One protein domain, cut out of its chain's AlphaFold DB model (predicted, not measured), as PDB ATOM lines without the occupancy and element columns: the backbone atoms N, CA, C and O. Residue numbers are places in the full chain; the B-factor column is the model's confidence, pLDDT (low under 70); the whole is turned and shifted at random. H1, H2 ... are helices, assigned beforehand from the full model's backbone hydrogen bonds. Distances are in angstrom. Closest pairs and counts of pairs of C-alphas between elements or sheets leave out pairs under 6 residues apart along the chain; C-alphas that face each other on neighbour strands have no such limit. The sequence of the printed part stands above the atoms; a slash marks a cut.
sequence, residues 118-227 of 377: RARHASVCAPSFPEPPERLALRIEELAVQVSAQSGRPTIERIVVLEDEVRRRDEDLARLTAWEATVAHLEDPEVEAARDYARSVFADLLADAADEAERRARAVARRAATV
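AT A GLANCE: This is residues 118 to 227 of the 377 residues of an uncharacterized protein of Curtobacterium sp. MCBA15_001 (UniProt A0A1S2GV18). One long helix, H3, makes a spine, with two shorter helices, H2 and H4, folded back along the same side of it near its opposite ends. H5 crosses away from this body at the side of H3, and its residues 210 to 227 stick out as a straight arm, while H1 and a long link at residues 123 to 139 run lengthwise toward H2. The printed part has 110 residues with five named helices, in the order H1, H2, H3, H4, H5, and no named strand; the class is all helix. The whole is loose and flat, with a radius of gyration of the C-alphas of 18.6 A and spans of 57 by 43 by 16 A.

IN THESE COORDINATES: Find C-alpha 118 at (144.544, 147.838, 113.649); here H1 begins, and it ends at residue 122. After residues 123 to 139, look at residues 140 to 149 for H2, 14.0 A long. Next find C-alpha 155 at (103.757, 108.753, 121.575); from there H3 runs to residue 183, over 42.4 A. H4 takes residues 189 to 201, over 18.4 A. H5 takes residues 203 to 227, over 36.4 A, and ends at C-alpha 227, (131.892, 88.797, 121.532).

HOW THE PARTS SIT: Begin at H3, the hub, which touches three other helices. H2 and H3 form a helical hairpin, opposite ways at a shallow tilt of 24 degrees; their closest C-alphas, those of Val 147 and Arg 158, are 6.3 A apart. H3 and H4 form a second helical hairpin, opposite ways at a shallow tilt of 8 degrees. They only just touch, with 3 pairs of C-alphas within 8 A, the closest being those of Glu 180 and Arg 195 at 7.3 A. Look at residues 205 to 206 of H5, which alone touch H3, and only just, with 3 pairs within 8 A. The closest C-alphas there are those of Arg 169 and Leu 205, 7.1 A apart, and the two helices are only just about perpendicular, at 73 degrees. H2 and H4 are apart, and H1 touches no helix. In H1, H2, H3, H4 and H5 each O i to N i+4 pair is within hydrogen-bond range.

THE WHOLE: The C-alphas of Arg 118 and Thr 226 are the two farthest apart, at 61.0 A. The printed part has no cut. The link from H1 to H2 is long, with 17 residues; the links H2 to H3, H3 to H4 and H4 to H5 are tight. The mean pLDDT of the printed part is 87.4, and it is under 70 at residues 118 to 126 and 132 to 137.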
ATOM      1  N   ARG A 118     144.728 149.177 114.251       55.47
ATOM      2  CA  ARG A 118     144.544 147.838 113.649       55.47
ATOM      3  C   ARG A 118     143.678 146.926 114.518       55.47
ATOM      4  O   ARG A 118     142.845 146.214 113.972       55.47
ATOM      5  N   ALA A 119     143.819 147.000 115.843       54.53
ATOM      6  CA  ALA A 119     142.978 146.236 116.767       54.53
ATOM      7  C   ALA A 119     141.487 146.609 116.635       54.53
ATOM      8  O   ALA A 119     140.624 145.740 116.655       54.53
ATOM      9  N   ARG A 120     141.176 147.892 116.397       56.50
ATOM     10  CA  ARG A 120     139.789 148.367 116.247       56.50
ATOM     11  C   ARG A 120     139.129 147.982 114.924       56.50
ATOM     12  O   ARG A 120     137.909 147.931 114.868       56.50
ATOM     13  N   HIS A 121     139.901 147.734 113.868       55.72
ATOM     14  CA  HIS A 121     139.349 147.237 112.604       55.72
ATOM     15  C   HIS A 121     139.260 145.706 112.570       55.72
ATOM     16  O   HIS A 121     138.370 145.173 111.914       55.72
ATOM     17  N   ALA A 122     140.125 144.999 113.305       54.34
ATOM     18  CA  ALA A 122     140.042 143.545 113.438       54.34
ATOM     19  C   ALA A 122     138.814 143.104 114.255       54.34
ATOM     20  O   ALA A 122     138.158 142.139 113.876       54.34
ATOM     21  N   SER A 123     138.432 143.852 115.297       53.53
ATOM     22  CA  SER A 123     137.228 143.555 116.089       53.53
ATOM     23  C   SER A 123     135.912 143.742 115.320       53.53
ATOM     24  O   SER A 123     134.907 143.138 115.679       53.53
ATOM     25  N   VAL A 124     135.914 144.509 114.224       56.47
ATOM     26  CA  VAL A 124     134.752 144.670 113.324       56.47
ATOM     27  C   VAL A 124     134.646 143.519 112.312       56.47
ATOM     28  O   VAL A 124     133.584 143.298 111.737       56.47
ATOM     29  N   CYS A 125     135.719 142.748 112.119       57.09
ATOM     30  CA  CYS A 125     135.749 141.592 111.221       57.09
ATOM     31  C   CYS A 125     135.918 140.258 111.959       57.09
ATOM     32  O   CYS A 125     136.169 139.241 111.311       57.09
ATOM     33  N   ALA A 126     135.785 140.239 113.291       63.22
ATOM     34  CA  ALA A 126     135.693 138.980 114.012       63.22
ATOM     35  C   ALA A 126     134.485 138.207 113.454       63.22
ATOM     36  O   ALA A 126     133.408 138.801 113.330       63.22
ATOM     37  N   PRO A 127     134.648 136.930 113.059       70.88
ATOM     38  CA  PRO A 127     133.541 136.135 112.551       70.88
ATOM     39  C   PRO A 127     132.417 136.195 113.580       70.88
ATOM     40  O   PRO A 127     132.621 135.819 114.738       70.88
ATOM     41  N   SER A 128     131.279 136.755 113.157       76.00
ATOM     42  CA  SER A 128     130.136 137.023 114.021       76.00
ATOM     43  C   SER A 128     129.831 135.774 114.830       76.00
ATOM     44  O   SER A 128     129.677 134.690 114.262       76.00
ATOM     45  N   PHE A 129     129.799 135.937 116.151       75.69
ATOM     46  CA  PHE A 129     129.490 134.857 117.073       75.69
ATOM     47  C   PHE A 129     128.177 134.189 116.638       75.69
ATOM     48  O   PHE A 129     127.229 134.917 116.324       75.69
ATOM     49  N   PRO A 130     128.106 132.846 116.569       73.81
ATOM     50  CA  PRO A 130     126.861 132.169 116.238       73.81
ATOM     51  C   PRO A 130     125.805 132.609 117.248       73.81
ATOM     52  O   PRO A 130     125.979 132.406 118.447       73.81
ATOM     53  N   GLU A 131     124.758 133.274 116.758       75.69
ATOM     54  CA  GLU A 131     123.709 133.834 117.602       75.69
ATOM     55  C   GLU A 131     123.215 132.745 118.568       75.69
ATOM     56  O   GLU A 131     122.953 131.617 118.119       75.69
ATOM     57  N   PRO A 132     123.204 133.023 119.888       67.94
ATOM     58  CA  PRO A 132     122.871 132.016 120.878       67.94
ATOM     59  C   PRO A 132     121.486 131.470 120.540       67.94
ATOM     60  O   PRO A 132     120.569 132.248 120.270       67.94
ATOM     61  N   PRO A 133     121.330 130.143 120.482       67.88
ATOM     62  CA  PRO A 133     120.107 129.563 119.972       67.88
ATOM     63  C   PRO A 133     118.935 129.971 120.872       67.88
ATOM     64  O   PRO A 133     118.997 129.809 122.091       67.88
ATOM     65  N   GLU A 134     117.861 130.491 120.273       64.56
ATOM     66  CA  GLU A 134     116.583 130.727 120.951       64.56
ATOM     67  C   GLU A 134     115.969 129.369 121.327       64.56
ATOM     68  O   GLU A 134     115.119 128.821 120.626       64.56
ATOM     69  N   ARG A 135     116.469 128.744 122.393       64.44
ATOM     70  CA  ARG A 135     116.041 127.412 122.828       64.44
ATOM     71  C   ARG A 135     115.328 127.459 124.162       64.44
ATOM     72  O   ARG A 135     115.636 128.257 125.044       64.44
ATOM     73  N   LEU A 136     114.411 126.505 124.314       55.81
ATOM     74  CA  LEU A 136     113.976 126.021 125.616       55.81
ATOM     75  C   LEU A 136     115.244 125.597 126.364       55.81
ATOM     76  O   LEU A 136     115.884 124.625 125.976       55.81
ATOM     77  N   ALA A 137     115.621 126.343 127.399       63.56
ATOM     78  CA  ALA A 137     116.839 126.152 128.193       63.56
ATOM     79  C   ALA A 137     116.865 124.838 129.008       63.56
ATOM     80  O   ALA A 137     117.539 124.747 130.027       63.56
ATOM     81  N   LEU A 138     116.080 123.842 128.602       81.62
ATOM     82  CA  LEU A 138     115.905 122.582 129.299       81.62
ATOM     83  C   LEU A 138     116.851 121.541 128.727       81.62
ATOM     84  O   LEU A 138     116.978 121.406 127.506       81.62
ATOM     85  N   ARG A 139     117.456 120.750 129.609       84.69
ATOM     86  CA  ARG A 139     118.243 119.571 129.221       84.69
ATOM     87  C   ARG A 139     117.377 118.553 128.489       84.69
ATOM     88  O   ARG A 139     116.148 118.589 128.589       84.69
ATOM     89  N   ILE A 140     117.979 117.644 127.722       86.56
ATOM     90  CA  ILE A 140     117.195 116.687 126.926       86.56
ATOM     91  C   ILE A 140     116.288 115.801 127.793       86.56
ATOM     92  O   ILE A 140     115.165 115.487 127.395       86.56
ATOM     93  N   GLU A 141     116.722 115.470 129.008       88.19
ATOM     94  CA  GLU A 141     115.939 114.721 129.988       88.19
ATOM     95  C   GLU A 141     114.749 115.539 130.503       88.19
ATOM     96  O   GLU A 141     113.639 115.023 130.617       88.19
ATOM     97  N   GLU A 142     114.953 116.827 130.775       90.31
ATOM     98  CA  GLU A 142     113.901 117.734 131.243       90.31
ATOM     99  C   GLU A 142     112.870 118.005 130.147       90.31
ATOM    100  O   GLU A 142     111.665 117.984 130.407       90.31
ATOM    101  N   LEU A 143     113.331 118.174 128.907       88.44
ATOM    102  CA  LEU A 143     112.482 118.258 127.727       88.44
ATOM    103  C   LEU A 143     111.652 116.978 127.570       88.44
ATOM    104  O   LEU A 143     110.451 117.059 127.335       88.44
ATOM    105  N   ALA A 144     112.247 115.796 127.752       89.69
ATOM    106  CA  ALA A 144     111.515 114.533 127.700       89.69
ATOM    107  C   ALA A 144     110.441 114.442 128.797       89.69
ATOM    108  O   ALA A 144     109.314 114.023 128.519       89.69
ATOM    109  N   VAL A 145     110.747 114.889 130.020       93.75
ATOM    110  CA  VAL A 145     109.769 114.974 131.116       93.75
ATOM    111  C   VAL A 145     108.649 115.956 130.768       93.75
ATOM    112  O   VAL A 145     107.478 115.617 130.928       93.75
ATOM    113  N   GLN A 146     108.973 117.135 130.234       91.69
ATOM    114  CA  GLN A 146     107.986 118.145 129.851       91.69
ATOM    115  C   GLN A 146     107.090 117.667 128.701       91.69
ATOM    116  O   GLN A 146     105.866 117.769 128.787       91.69
ATOM    117  N   VAL A 147     107.677 117.094 127.649       90.81
ATOM    118  CA  VAL A 147     106.961 116.506 126.507       90.81
ATOM    119  C   VAL A 147     106.092 115.332 126.963       90.81
ATOM    120  O   VAL A 147     105.002 115.126 126.433       90.81
ATOM    121  N   SER A 148     106.521 114.576 127.978       90.69
ATOM    122  CA  SER A 148     105.700 113.525 128.582       90.69
ATOM    123  C   SER A 148     104.582 114.066 129.478       90.69
ATOM    124  O   SER A 148     103.536 113.426 129.574       90.69
ATOM    125  N   ALA A 149     104.788 115.206 130.141       93.44
ATOM    126  CA  ALA A 149     103.798 115.849 131.001       93.44
ATOM    127  C   ALA A 149     102.682 116.545 130.203       93.44
ATOM    128  O   ALA A 149     101.582 116.730 130.723       93.44
ATOM    129  N   GLN A 150     102.937 116.899 128.939       91.19
ATOM    130  CA  GLN A 150     101.921 117.386 128.006       91.19
ATOM    131  C   GLN A 150     100.956 116.249 127.633       91.19
ATOM    132  O   GLN A 150     101.135 115.531 126.645       91.19
ATOM    133  N   SER A 151      99.928 116.066 128.463       77.00
ATOM    134  CA  SER A 151      98.882 115.070 128.252       77.00
ATOM    135  C   SER A 151      98.132 115.348 126.945       77.00
ATOM    136  O   SER A 151      97.714 116.468 126.667       77.00
ATOM    137  N   GLY A 152      97.987 114.313 126.115       91.69
ATOM    138  CA  GLY A 152      97.206 114.367 124.874       91.69
ATOM    139  C   GLY A 152      98.007 114.186 123.585       91.69
ATOM    140  O   GLY A 152      97.411 113.817 122.577       91.69
ATOM    141  N   ARG A 153      99.338 114.344 123.597       91.81
ATOM    142  CA  ARG A 153     100.144 114.035 122.406       91.81
ATOM    143  C   ARG A 153     100.354 112.523 122.259       91.81
ATOM    144  O   ARG A 153     100.796 111.877 123.221       91.81
ATOM    145  N   PRO A 154     100.098 111.929 121.079       95.81
ATOM    146  CA  PRO A 154     100.441 110.539 120.833       95.81
ATOM    147  C   PRO A 154     101.948 110.332 121.013       95.81
ATOM    148  O   PRO A 154     102.764 111.234 120.828       95.81
ATOM    149  N   THR A 155     102.342 109.113 121.381       94.12
ATOM    150  CA  THR A 155     103.757 108.753 121.575       94.12
ATOM    151  C   THR A 155     104.611 109.071 120.348       94.12
ATOM    152  O   THR A 155     105.739 109.518 120.503       94.12
ATOM    153  N   ILE A 156     104.057 108.905 119.144       95.06
ATOM    154  CA  ILE A 156     104.755 109.202 117.887       95.06
ATOM    155  C   ILE A 156     105.095 110.694 117.785       95.06
ATOM    156  O   ILE A 156     106.244 111.028 117.531       95.06
ATOM    157  N   GLU A 157     104.148 111.595 118.054       94.56
ATOM    158  CA  GLU A 157     104.422 113.040 118.029       94.56
ATOM    159  C   GLU A 157     105.456 113.451 119.076       94.56
ATOM    160  O   GLU A 157     106.300 114.301 118.813       94.56
ATOM    161  N   ARG A 158     105.421 112.828 120.259       93.38
ATOM    162  CA  ARG A 158     106.423 113.071 121.303       93.38
ATOM    163  C   ARG A 158     107.821 112.665 120.840       93.38
ATOM    164  O   ARG A 158     108.757 113.427 121.046       93.38
ATOM    165  N   ILE A 159     107.952 111.511 120.182       93.31
ATOM    166  CA  ILE A 159     109.224 111.059 119.596       93.31
ATOM    167  C   ILE A 159     109.709 112.054 118.540       93.31
ATOM    168  O   ILE A 159     110.851 112.487 118.626       93.31
ATOM    169  N   VAL A 160     108.842 112.479 117.616       94.94
ATOM    170  CA  VAL A 160     109.206 113.440 116.558       94.94
ATOM    171  C   VAL A 160     109.724 114.754 117.145       94.94
ATOM    172  O   VAL A 160     110.747 115.258 116.697       94.94
ATOM    173  N   VAL A 161     109.078 115.283 118.190       91.75
ATOM    174  CA  VAL A 161     109.541 116.504 118.874       91.75
ATOM    175  C   VAL A 161     110.930 116.318 119.486       91.75
ATOM    176  O   VAL A 161     111.776 117.204 119.367       91.75
ATOM    177  N   LEU A 162     111.182 115.177 120.134       92.50
ATOM    178  CA  LEU A 162     112.492 114.886 120.718       92.50
ATOM    179  C   LEU A 162     113.568 114.700 119.638       92.50
ATOM    180  O   LEU A 162     114.673 115.210 119.794       92.50
ATOM    181  N   GLU A 163     113.251 114.012 118.540       94.00
ATOM    182  CA  GLU A 163     114.159 113.815 117.405       94.00
ATOM    183  C   GLU A 163     114.510 115.137 116.711       94.00
ATOM    184  O   GLU A 163     115.679 115.380 116.405       94.00
ATOM    185  N   ASP A 164     113.528 116.017 116.506       93.75
ATOM    186  CA  ASP A 164     113.766 117.344 115.943       93.75
ATOM    187  C   ASP A 164     114.648 118.196 116.858       93.75
ATOM    188  O   ASP A 164     115.551 118.876 116.369       93.75
ATOM    189  N   GLU A 165     114.447 118.139 118.176       91.75
ATOM    190  CA  GLU A 165     115.303 118.873 119.108       91.75
ATOM    191  C   GLU A 165     116.737 118.327 119.114       91.75
ATOM    192  O   GLU A 165     117.683 119.113 119.073       91.75
ATOM    193  N   VAL A 166     116.920 117.001 119.086       91.94
ATOM    194  CA  VAL A 166     118.247 116.373 118.940       91.94
ATOM    195  C   VAL A 166     118.934 116.851 117.666       91.94
ATOM    196  O   VAL A 166     120.067 117.318 117.728       91.94
ATOM    197  N   ARG A 167     118.238 116.817 116.523       92.56
ATOM    198  CA  ARG A 167     118.790 117.276 115.242       92.56
ATOM    199  C   ARG A 167     119.235 118.732 115.312       92.56
ATOM    200  O   ARG A 167     120.338 119.060 114.887       92.56
ATOM    201  N   ARG A 168     118.409 119.598 115.901       91.88
ATOM    202  CA  ARG A 168     118.782 120.996 116.113       91.88
ATOM    203  C   ARG A 168     120.020 121.097 117.011       91.88
ATOM    204  O   ARG A 168     120.871 121.936 116.746       91.88
ATOM    205  N   ARG A 169     120.130 120.322 118.096       91.56
ATOM    206  CA  ARG A 169     121.306 120.363 118.992       91.56
ATOM    207  C   ARG A 169     122.587 119.943 118.273       91.56
ATOM    208  O   ARG A 169     123.624 120.577 118.455       91.56
ATOM    209  N   ASP A 170     122.498 118.930 117.419       91.75
ATOM    210  CA  ASP A 170     123.615 118.487 116.586       91.75
ATOM    211  C   ASP A 170     124.037 119.578 115.586       91.75
ATOM    212  O   ASP A 170     125.230 119.833 115.417       91.75
ATOM    213  N   GLU A 171     123.075 120.274 114.967       93.56
ATOM    214  CA  GLU A 171     123.341 121.431 114.099       93.56
ATOM    215  C   GLU A 171     124.048 122.568 114.861       93.56
ATOM    216  O   GLU A 171     124.976 123.184 114.335       93.56
ATOM    217  N   ASP A 172     123.679 122.827 116.116       91.69
ATOM    218  CA  ASP A 172     124.326 123.839 116.962       91.69
ATOM    219  C   ASP A 172     125.757 123.473 117.339       91.69
ATOM    220  O   ASP A 172     126.656 124.310 117.229       91.69
ATOM    221  N   LEU A 173     125.993 122.222 117.734       92.50
ATOM    222  CA  LEU A 173     127.342 121.722 117.991       92.50
ATOM    223  C   LEU A 173     128.197 121.773 116.719       92.50
ATOM    224  O   LEU A 173     129.368 122.155 116.772       92.50
ATOM    225  N   ALA A 174     127.619 121.464 115.557       94.12
ATOM    226  CA  ALA A 174     128.299 121.612 114.275       94.12
ATOM    227  C   ALA A 174     128.648 123.083 113.976       94.12
ATOM    228  O   ALA A 174     129.759 123.372 113.533       94.12
ATOM    229  N   ARG A 175     127.747 124.032 114.271       93.00
ATOM    230  CA  ARG A 175     128.020 125.474 114.125       93.00
ATOM    231  C   ARG A 175     129.120 125.950 115.072       93.00
ATOM    232  O   ARG A 175     130.019 126.662 114.626       93.00
ATOM    233  N   LEU A 176     129.089 125.532 116.338       94.12
ATOM    234  CA  LEU A 176     130.118 125.872 117.322       94.12
ATOM    235  C   LEU A 176     131.486 125.331 116.901       94.12
ATOM    236  O   LEU A 176     132.457 126.080 116.870       94.12
ATOM    237  N   THR A 177     131.563 124.054 116.528       95.19
ATOM    238  CA  THR A 177     132.821 123.419 116.100       95.19
ATOM    239  C   THR A 177     133.368 124.029 114.810       95.19
ATOM    240  O   THR A 177     134.576 124.246 114.699       95.19
ATOM    241  N   ALA A 178     132.504 124.372 113.850       95.88
ATOM    242  CA  ALA A 178     132.901 125.098 112.648       95.88
ATOM    243  C   ALA A 178     133.447 126.492 112.990       95.88
ATOM    244  O   ALA A 178     134.501 126.877 112.486       95.88
ATOM    245  N   TRP A 179     132.778 127.225 113.883       95.69
ATOM    246  CA  TRP A 179     133.252 128.527 114.344       95.69
ATOM    247  C   TRP A 179     134.603 128.407 115.066       95.69
ATOM    248  O   TRP A 179     135.552 129.091 114.683       95.69
ATOM    249  N   GLU A 180     134.753 127.479 116.017       95.75
ATOM    250  CA  GLU A 180     136.024 127.223 116.708       95.75
ATOM    251  C   GLU A 180     137.154 126.897 115.720       95.75
ATOM    252  O   GLU A 180     138.265 127.407 115.865       95.75
ATOM    253  N   ALA A 181     136.873 126.118 114.670       96.62
ATOM    254  CA  ALA A 181     137.840 125.816 113.618       96.62
ATOM    255  C   ALA A 181     138.255 127.059 112.814       96.62
ATOM    256  O   ALA A 181     139.427 127.184 112.450       96.62
ATOM    257  N   THR A 182     137.337 128.001 112.562       96.00
ATOM    258  CA  THR A 182     137.681 129.255 111.870       96.00
ATOM    259  C   THR A 182     138.581 130.151 112.717       96.00
ATOM    260  O   THR A 182     139.495 130.757 112.169       96.00
ATOM    261  N   VAL A 183     138.403 130.191 114.040       95.56
ATOM    262  CA  VAL A 183     139.209 131.039 114.942       95.56
ATOM    263  C   VAL A 183     140.432 130.337 115.545       95.56
ATOM    264  O   VAL A 183     141.230 130.980 116.224       95.56
ATOM    265  N   ALA A 184     140.624 129.038 115.287       96.12
ATOM    266  CA  ALA A 184     141.681 128.221 115.896       96.12
ATOM    267  C   ALA A 184     143.111 128.733 115.652       96.12
ATOM    268  O   ALA A 184     144.009 128.452 116.439       96.12
ATOM    269  N   HIS A 185     143.332 129.469 114.562       95.62
ATOM    270  CA  HIS A 185     144.641 129.998 114.177       95.62
ATOM    271  C   HIS A 185     144.936 131.395 114.752       95.62
ATOM    272  O   HIS A 185     146.020 131.929 114.525       95.62
ATOM    273  N   LEU A 186     143.975 132.003 115.454       95.19
ATOM    274  CA  LEU A 186     144.103 133.334 116.036       95.19
ATOM    275  C   LEU A 186     144.484 133.211 117.519       95.19
ATOM    276  O   LEU A 186     143.707 132.698 118.322       95.19
ATOM    277  N   GLU A 187     145.666 133.706 117.886       95.31
ATOM    278  CA  GLU A 187     146.203 133.700 119.264       95.31
ATOM    279  C   GLU A 187     145.878 134.995 120.043       95.31
ATOM    280  O   GLU A 187     146.623 135.416 120.924       95.31
ATOM    281  N   ASP A 188     144.780 135.668 119.697       94.38
ATOM    282  CA  ASP A 188     144.370 136.920 120.341       94.38
ATOM    283  C   ASP A 188     143.662 136.637 121.687       94.38
ATOM    284  O   ASP A 188     142.731 135.821 121.706       94.38
ATOM    285  N   PRO A 189     144.039 137.296 122.805       93.19
ATOM    286  CA  PRO A 189     143.331 137.156 124.081       93.19
ATOM    287  C   PRO A 189     141.832 137.490 123.992       93.19
ATOM    288  O   PRO A 189     141.037 136.911 124.729       93.19
ATOM    289  N   GLU A 190     141.412 138.382 123.089       90.75
ATOM    290  CA  GLU A 190     139.987 138.668 122.871       90.75
ATOM    291  C   GLU A 190     139.265 137.473 122.228       90.75
ATOM    292  O   GLU A 190     138.132 137.152 122.592       90.75
ATOM    293  N   VAL A 191     139.937 136.761 121.319       92.00
ATOM    294  CA  VAL A 191     139.408 135.544 120.683       92.00
ATOM    295  C   VAL A 191     139.364 134.381 121.676       92.00
ATOM    296  O   VAL A 191     138.441 133.569 121.627       92.00
ATOM    297  N   GLU A 192     140.333 134.290 122.587       93.81
ATOM    298  CA  GLU A 192     140.309 133.316 123.682       93.81
ATOM    299  C   GLU A 192     139.130 133.576 124.632       93.81
ATOM    300  O   GLU A 192     138.332 132.670 124.870       93.81
ATOM    301  N   ALA A 193     138.929 134.828 125.060       93.88
ATOM    302  CA  ALA A 193     137.775 135.212 125.872       93.88
ATOM    303  C   ALA A 193     136.438 134.932 125.160       93.88
ATOM    304  O   ALA A 193     135.484 134.467 125.786       93.88
ATOM    305  N   ALA A 194     136.366 135.158 123.843       93.06
ATOM    306  CA  ALA A 194     135.191 134.817 123.043       93.06
ATOM    307  C   ALA A 194     134.946 133.300 122.974       93.06
ATOM    308  O   ALA A 194     133.795 132.872 123.033       93.06
ATOM    309  N   ARG A 195     136.002 132.476 122.879       94.94
ATOM    310  CA  ARG A 195     135.894 131.005 122.919       94.94
ATOM    311  C   ARG A 195     135.391 130.513 124.271       94.94
ATOM    312  O   ARG A 195     134.512 129.656 124.312       94.94
ATOM    313  N   ASP A 196     135.905 131.067 125.361       95.69
ATOM    314  CA  ASP A 196     135.462 130.704 126.707       95.69
ATOM    315  C   ASP A 196     134.012 131.123 126.951       95.69
ATOM    316  O   ASP A 196     133.216 130.337 127.470       95.69
ATOM    317  N   TYR A 197     133.627 132.316 126.484       94.12
ATOM    318  CA  TYR A 197     132.232 132.740 126.485       94.12
ATOM    319  C   TYR A 197     131.357 131.785 125.662       94.12
ATOM    320  O   TYR A 197     130.340 131.319 126.173       94.12
ATOM    321  N   ALA A 198     131.781 131.407 124.448       93.06
ATOM    322  CA  ALA A 198     131.078 130.427 123.621       93.06
ATOM    323  C   ALA A 198     130.833 129.126 124.388       93.06
ATOM    324  O   ALA A 198     129.699 128.687 124.544       93.06
ATOM    325  N   ARG A 199     131.888 128.538 124.950       94.81
ATOM    326  CA  ARG A 199     131.778 127.288 125.707       94.81
ATOM    327  C   ARG A 199     130.888 127.424 126.930       94.81
ATOM    328  O   ARG A 199     130.215 126.458 127.265       94.81
ATOM    329  N   SER A 200     130.845 128.595 127.567       94.00
ATOM    330  CA  SER A 200     129.932 128.845 128.684       94.00
ATOM    331  C   SER A 200     128.462 128.887 128.247       94.00
ATOM    332  O   SER A 200     127.619 128.306 128.921       94.00
ATOM    333  N   VAL A 201     128.157 129.496 127.094       91.62
ATOM    334  CA  VAL A 201     126.798 129.540 126.527       91.62
ATOM    335  C   VAL A 201     126.353 128.148 126.068       91.62
ATOM    336  O   VAL A 201     125.205 127.764 126.268       91.62
ATOM    337  N   PHE A 202     127.270 127.368 125.491       92.19
ATOM    338  CA  PHE A 202     127.015 126.010 125.002       92.19
ATOM    339  C   PHE A 202     127.319 124.918 126.047       92.19
ATOM    340  O   PHE A 202     127.375 123.740 125.696       92.19
ATOM    341  N   ALA A 203     127.510 125.272 127.323       92.44
ATOM    342  CA  ALA A 203     127.989 124.343 128.351       92.44
ATOM    343  C   ALA A 203     127.063 123.133 128.544       92.44
ATOM    344  O   ALA A 203     127.548 122.006 128.624       92.44
ATOM    345  N   ASP A 204     125.744 123.349 128.557       89.62
ATOM    346  CA  ASP A 204     124.773 122.258 128.687       89.62
ATOM    347  C   ASP A 204     124.799 121.322 127.469       89.62
ATOM    348  O   ASP A 204     124.806 120.106 127.630       89.62
ATOM    349  N   LEU A 205     124.921 121.862 126.250       91.44
ATOM    350  CA  LEU A 205     125.025 121.049 125.030       91.44
ATOM    351  C   LEU A 205     126.315 120.222 124.990       91.44
ATOM    352  O   LEU A 205     126.305 119.073 124.549       91.44
ATOM    353  N   LEU A 206     127.425 120.795 125.461       93.38
ATOM    354  CA  LEU A 206     128.702 120.092 125.565       93.38
ATOM    355  C   LEU A 206     128.661 118.990 126.635       93.38
ATOM    356  O   LEU A 206     129.239 117.923 126.419       93.38
ATOM    357  N   ALA A 207     127.965 119.218 127.753       92.06
ATOM    358  CA  ALA A 207     127.747 118.206 128.784       92.06
ATOM    359  C   ALA A 207     126.889 117.043 128.257       92.06
ATOM    360  O   ALA A 207     127.316 115.891 128.341       92.06
ATOM    361  N   ASP A 208     125.757 117.340 127.612       90.06
ATOM    362  CA  ASP A 208     124.876 116.333 127.003       90.06
ATOM    363  C   ASP A 208     125.633 115.483 125.960       90.06
ATOM    364  O   ASP A 208     125.503 114.253 125.914       90.06
ATOM    365  N   ALA A 209     126.474 116.122 125.138       91.62
ATOM    366  CA  ALA A 209     127.301 115.439 124.146       91.62
ATOM    367  C   ALA A 209     128.361 114.522 124.782       91.62
ATOM    368  O   ALA A 209     128.611 113.423 124.273       91.62
ATOM    369  N   ALA A 210     128.973 114.943 125.893       94.25
ATOM    370  CA  ALA A 210     129.936 114.134 126.636       94.25
ATOM    371  C   ALA A 210     129.270 112.897 127.264       94.25
ATOM    372  O   ALA A 210     129.775 111.781 127.109       94.25
ATOM    373  N   ASP A 211     128.100 113.071 127.883       92.44
ATOM    374  CA  ASP A 211     127.326 111.980 128.481       92.44
ATOM    375  C   ASP A 211     126.876 110.958 127.428       92.44
ATOM    376  O   ASP A 211     126.911 109.741 127.650       92.44
ATOM    377  N   GLU A 212     126.468 111.424 126.245       91.25
ATOM    378  CA  GLU A 212     126.117 110.557 125.121       91.25
ATOM    379  C   GLU A 212     127.344 109.823 124.549       91.25
ATOM    380  O   GLU A 212     127.271 108.625 124.254       91.25
ATOM    381  N   ALA A 213     128.500 110.485 124.443       93.50
ATOM    382  CA  ALA A 213     129.745 109.834 124.039       93.50
ATOM    383  C   ALA A 213     130.155 108.726 125.028       93.50
ATOM    384  O   ALA A 213     130.529 107.625 124.610       93.50
ATOM    385  N   GLU A 214     130.013 108.968 126.333       96.38
ATOM    386  CA  GLU A 214     130.284 107.971 127.369       96.38
ATOM    387  C   GLU A 214     129.303 106.789 127.298       96.38
ATOM    388  O   GLU A 214     129.707 105.621 127.370       96.38
ATOM    389  N   ARG A 215     128.007 107.062 127.081       95.12
ATOM    390  CA  ARG A 215     126.988 106.024 126.855       95.12
ATOM    391  C   ARG A 215     127.343 105.136 125.663       95.12
ATOM    392  O   ARG A 215     127.273 103.907 125.784       95.12
ATOM    393  N   ARG A 216     127.778 105.729 124.547       95.44
ATOM    394  CA  ARG A 216     128.234 104.998 123.352       95.44
ATOM    395  C   ARG A 216     129.481 104.168 123.641       95.44
ATOM    396  O   ARG A 216     129.500 102.984 123.308       95.44
ATOM    397  N   ALA A 217     130.473 104.728 124.330       96.19
ATOM    398  CA  ALA A 217     131.676 103.998 124.728       96.19
ATOM    399  C   ALA A 217     131.341 102.781 125.611       96.19
ATOM    400  O   ALA A 217     131.802 101.668 125.343       96.19
ATOM    401  N   ARG A 218     130.452 102.944 126.603       97.00
ATOM    402  CA  ARG A 218     129.950 101.841 127.443       97.00
ATOM    403  C   ARG A 218     129.176 100.790 126.648       97.00
ATOM    404  O   ARG A 218     129.218  99.610 126.997       97.00
ATOM    405  N   ALA A 219     128.436 101.184 125.614       95.62
ATOM    406  CA  ALA A 219     127.736 100.246 124.740       95.62
ATOM    407  C   ALA A 219     128.719  99.427 123.886       95.62
ATOM    408  O   ALA A 219     128.582  98.207 123.796       95.62
ATOM    409  N   VAL A 220     129.746 100.072 123.325       95.88
ATOM    410  CA  VAL A 220     130.814  99.406 122.564       95.88
ATOM    411  C   VAL A 220     131.597  98.436 123.450       95.88
ATOM    412  O   VAL A 220     131.790  97.285 123.064       95.88
ATOM    413  N   ALA A 221     131.966  98.843 124.668       95.06
ATOM    414  CA  ALA A 221     132.661  97.978 125.623       95.06
ATOM    415  C   ALA A 221     131.842  96.724 125.982       95.06
ATOM    416  O   ALA A 221     132.375  95.616 126.006       95.06
ATOM    417  N   ARG A 222     130.524  96.875 126.187       95.75
ATOM    418  CA  ARG A 222     129.619  95.741 126.428       95.75
ATOM    419  C   ARG A 222     129.555  94.784 125.238       95.75
ATOM    420  O   ARG A 222     129.592  93.576 125.448       95.75
ATOM    421  N   ARG A 223     129.516  95.302 124.004       94.19
ATOM    422  CA  ARG A 223     129.555  94.474 122.783       94.19
ATOM    423  C   ARG A 223     130.887  93.733 122.635       94.19
ATOM    424  O   ARG A 223     130.895  92.563 122.276       94.19
ATOM    425  N   ALA A 224     132.009  94.379 122.944       93.81
ATOM    426  CA  ALA A 224     133.318  93.725 122.909       93.81
ATOM    427  C   ALA A 224     133.423  92.590 123.948       93.81
ATOM    428  O   ALA A 224     133.938  91.509 123.649       93.81
ATOM    429  N   ALA A 225     132.874  92.801 125.148       92.81
ATOM    430  CA  ALA A 225     132.845  91.786 126.197       92.81
ATOM    431  C   ALA A 225     131.986  90.568 125.816       92.81
ATOM    432  O   ALA A 225     132.408  89.436 126.044       92.81
ATOM    433  N   THR A 226     130.820  90.762 125.187       89.62
ATOM    434  CA  THR A 226     129.960  89.640 124.771       89.62
ATOM    435  C   THR A 226     130.535  88.843 123.600       89.62
ATOM    436  O   THR A 226     130.377  87.624 123.570       89.62
ATOM    437  N   VAL A 227     131.249  89.484 122.670       83.00
ATOM    438  CA  VAL A 227     131.892  88.797 121.532       83.00
ATOM    439  C   VAL A 227     133.055  87.903 121.980       83.00
ATOM    440  O   VAL A 227     133.291  86.855 121.386       83.00
TER     441      VAL A 227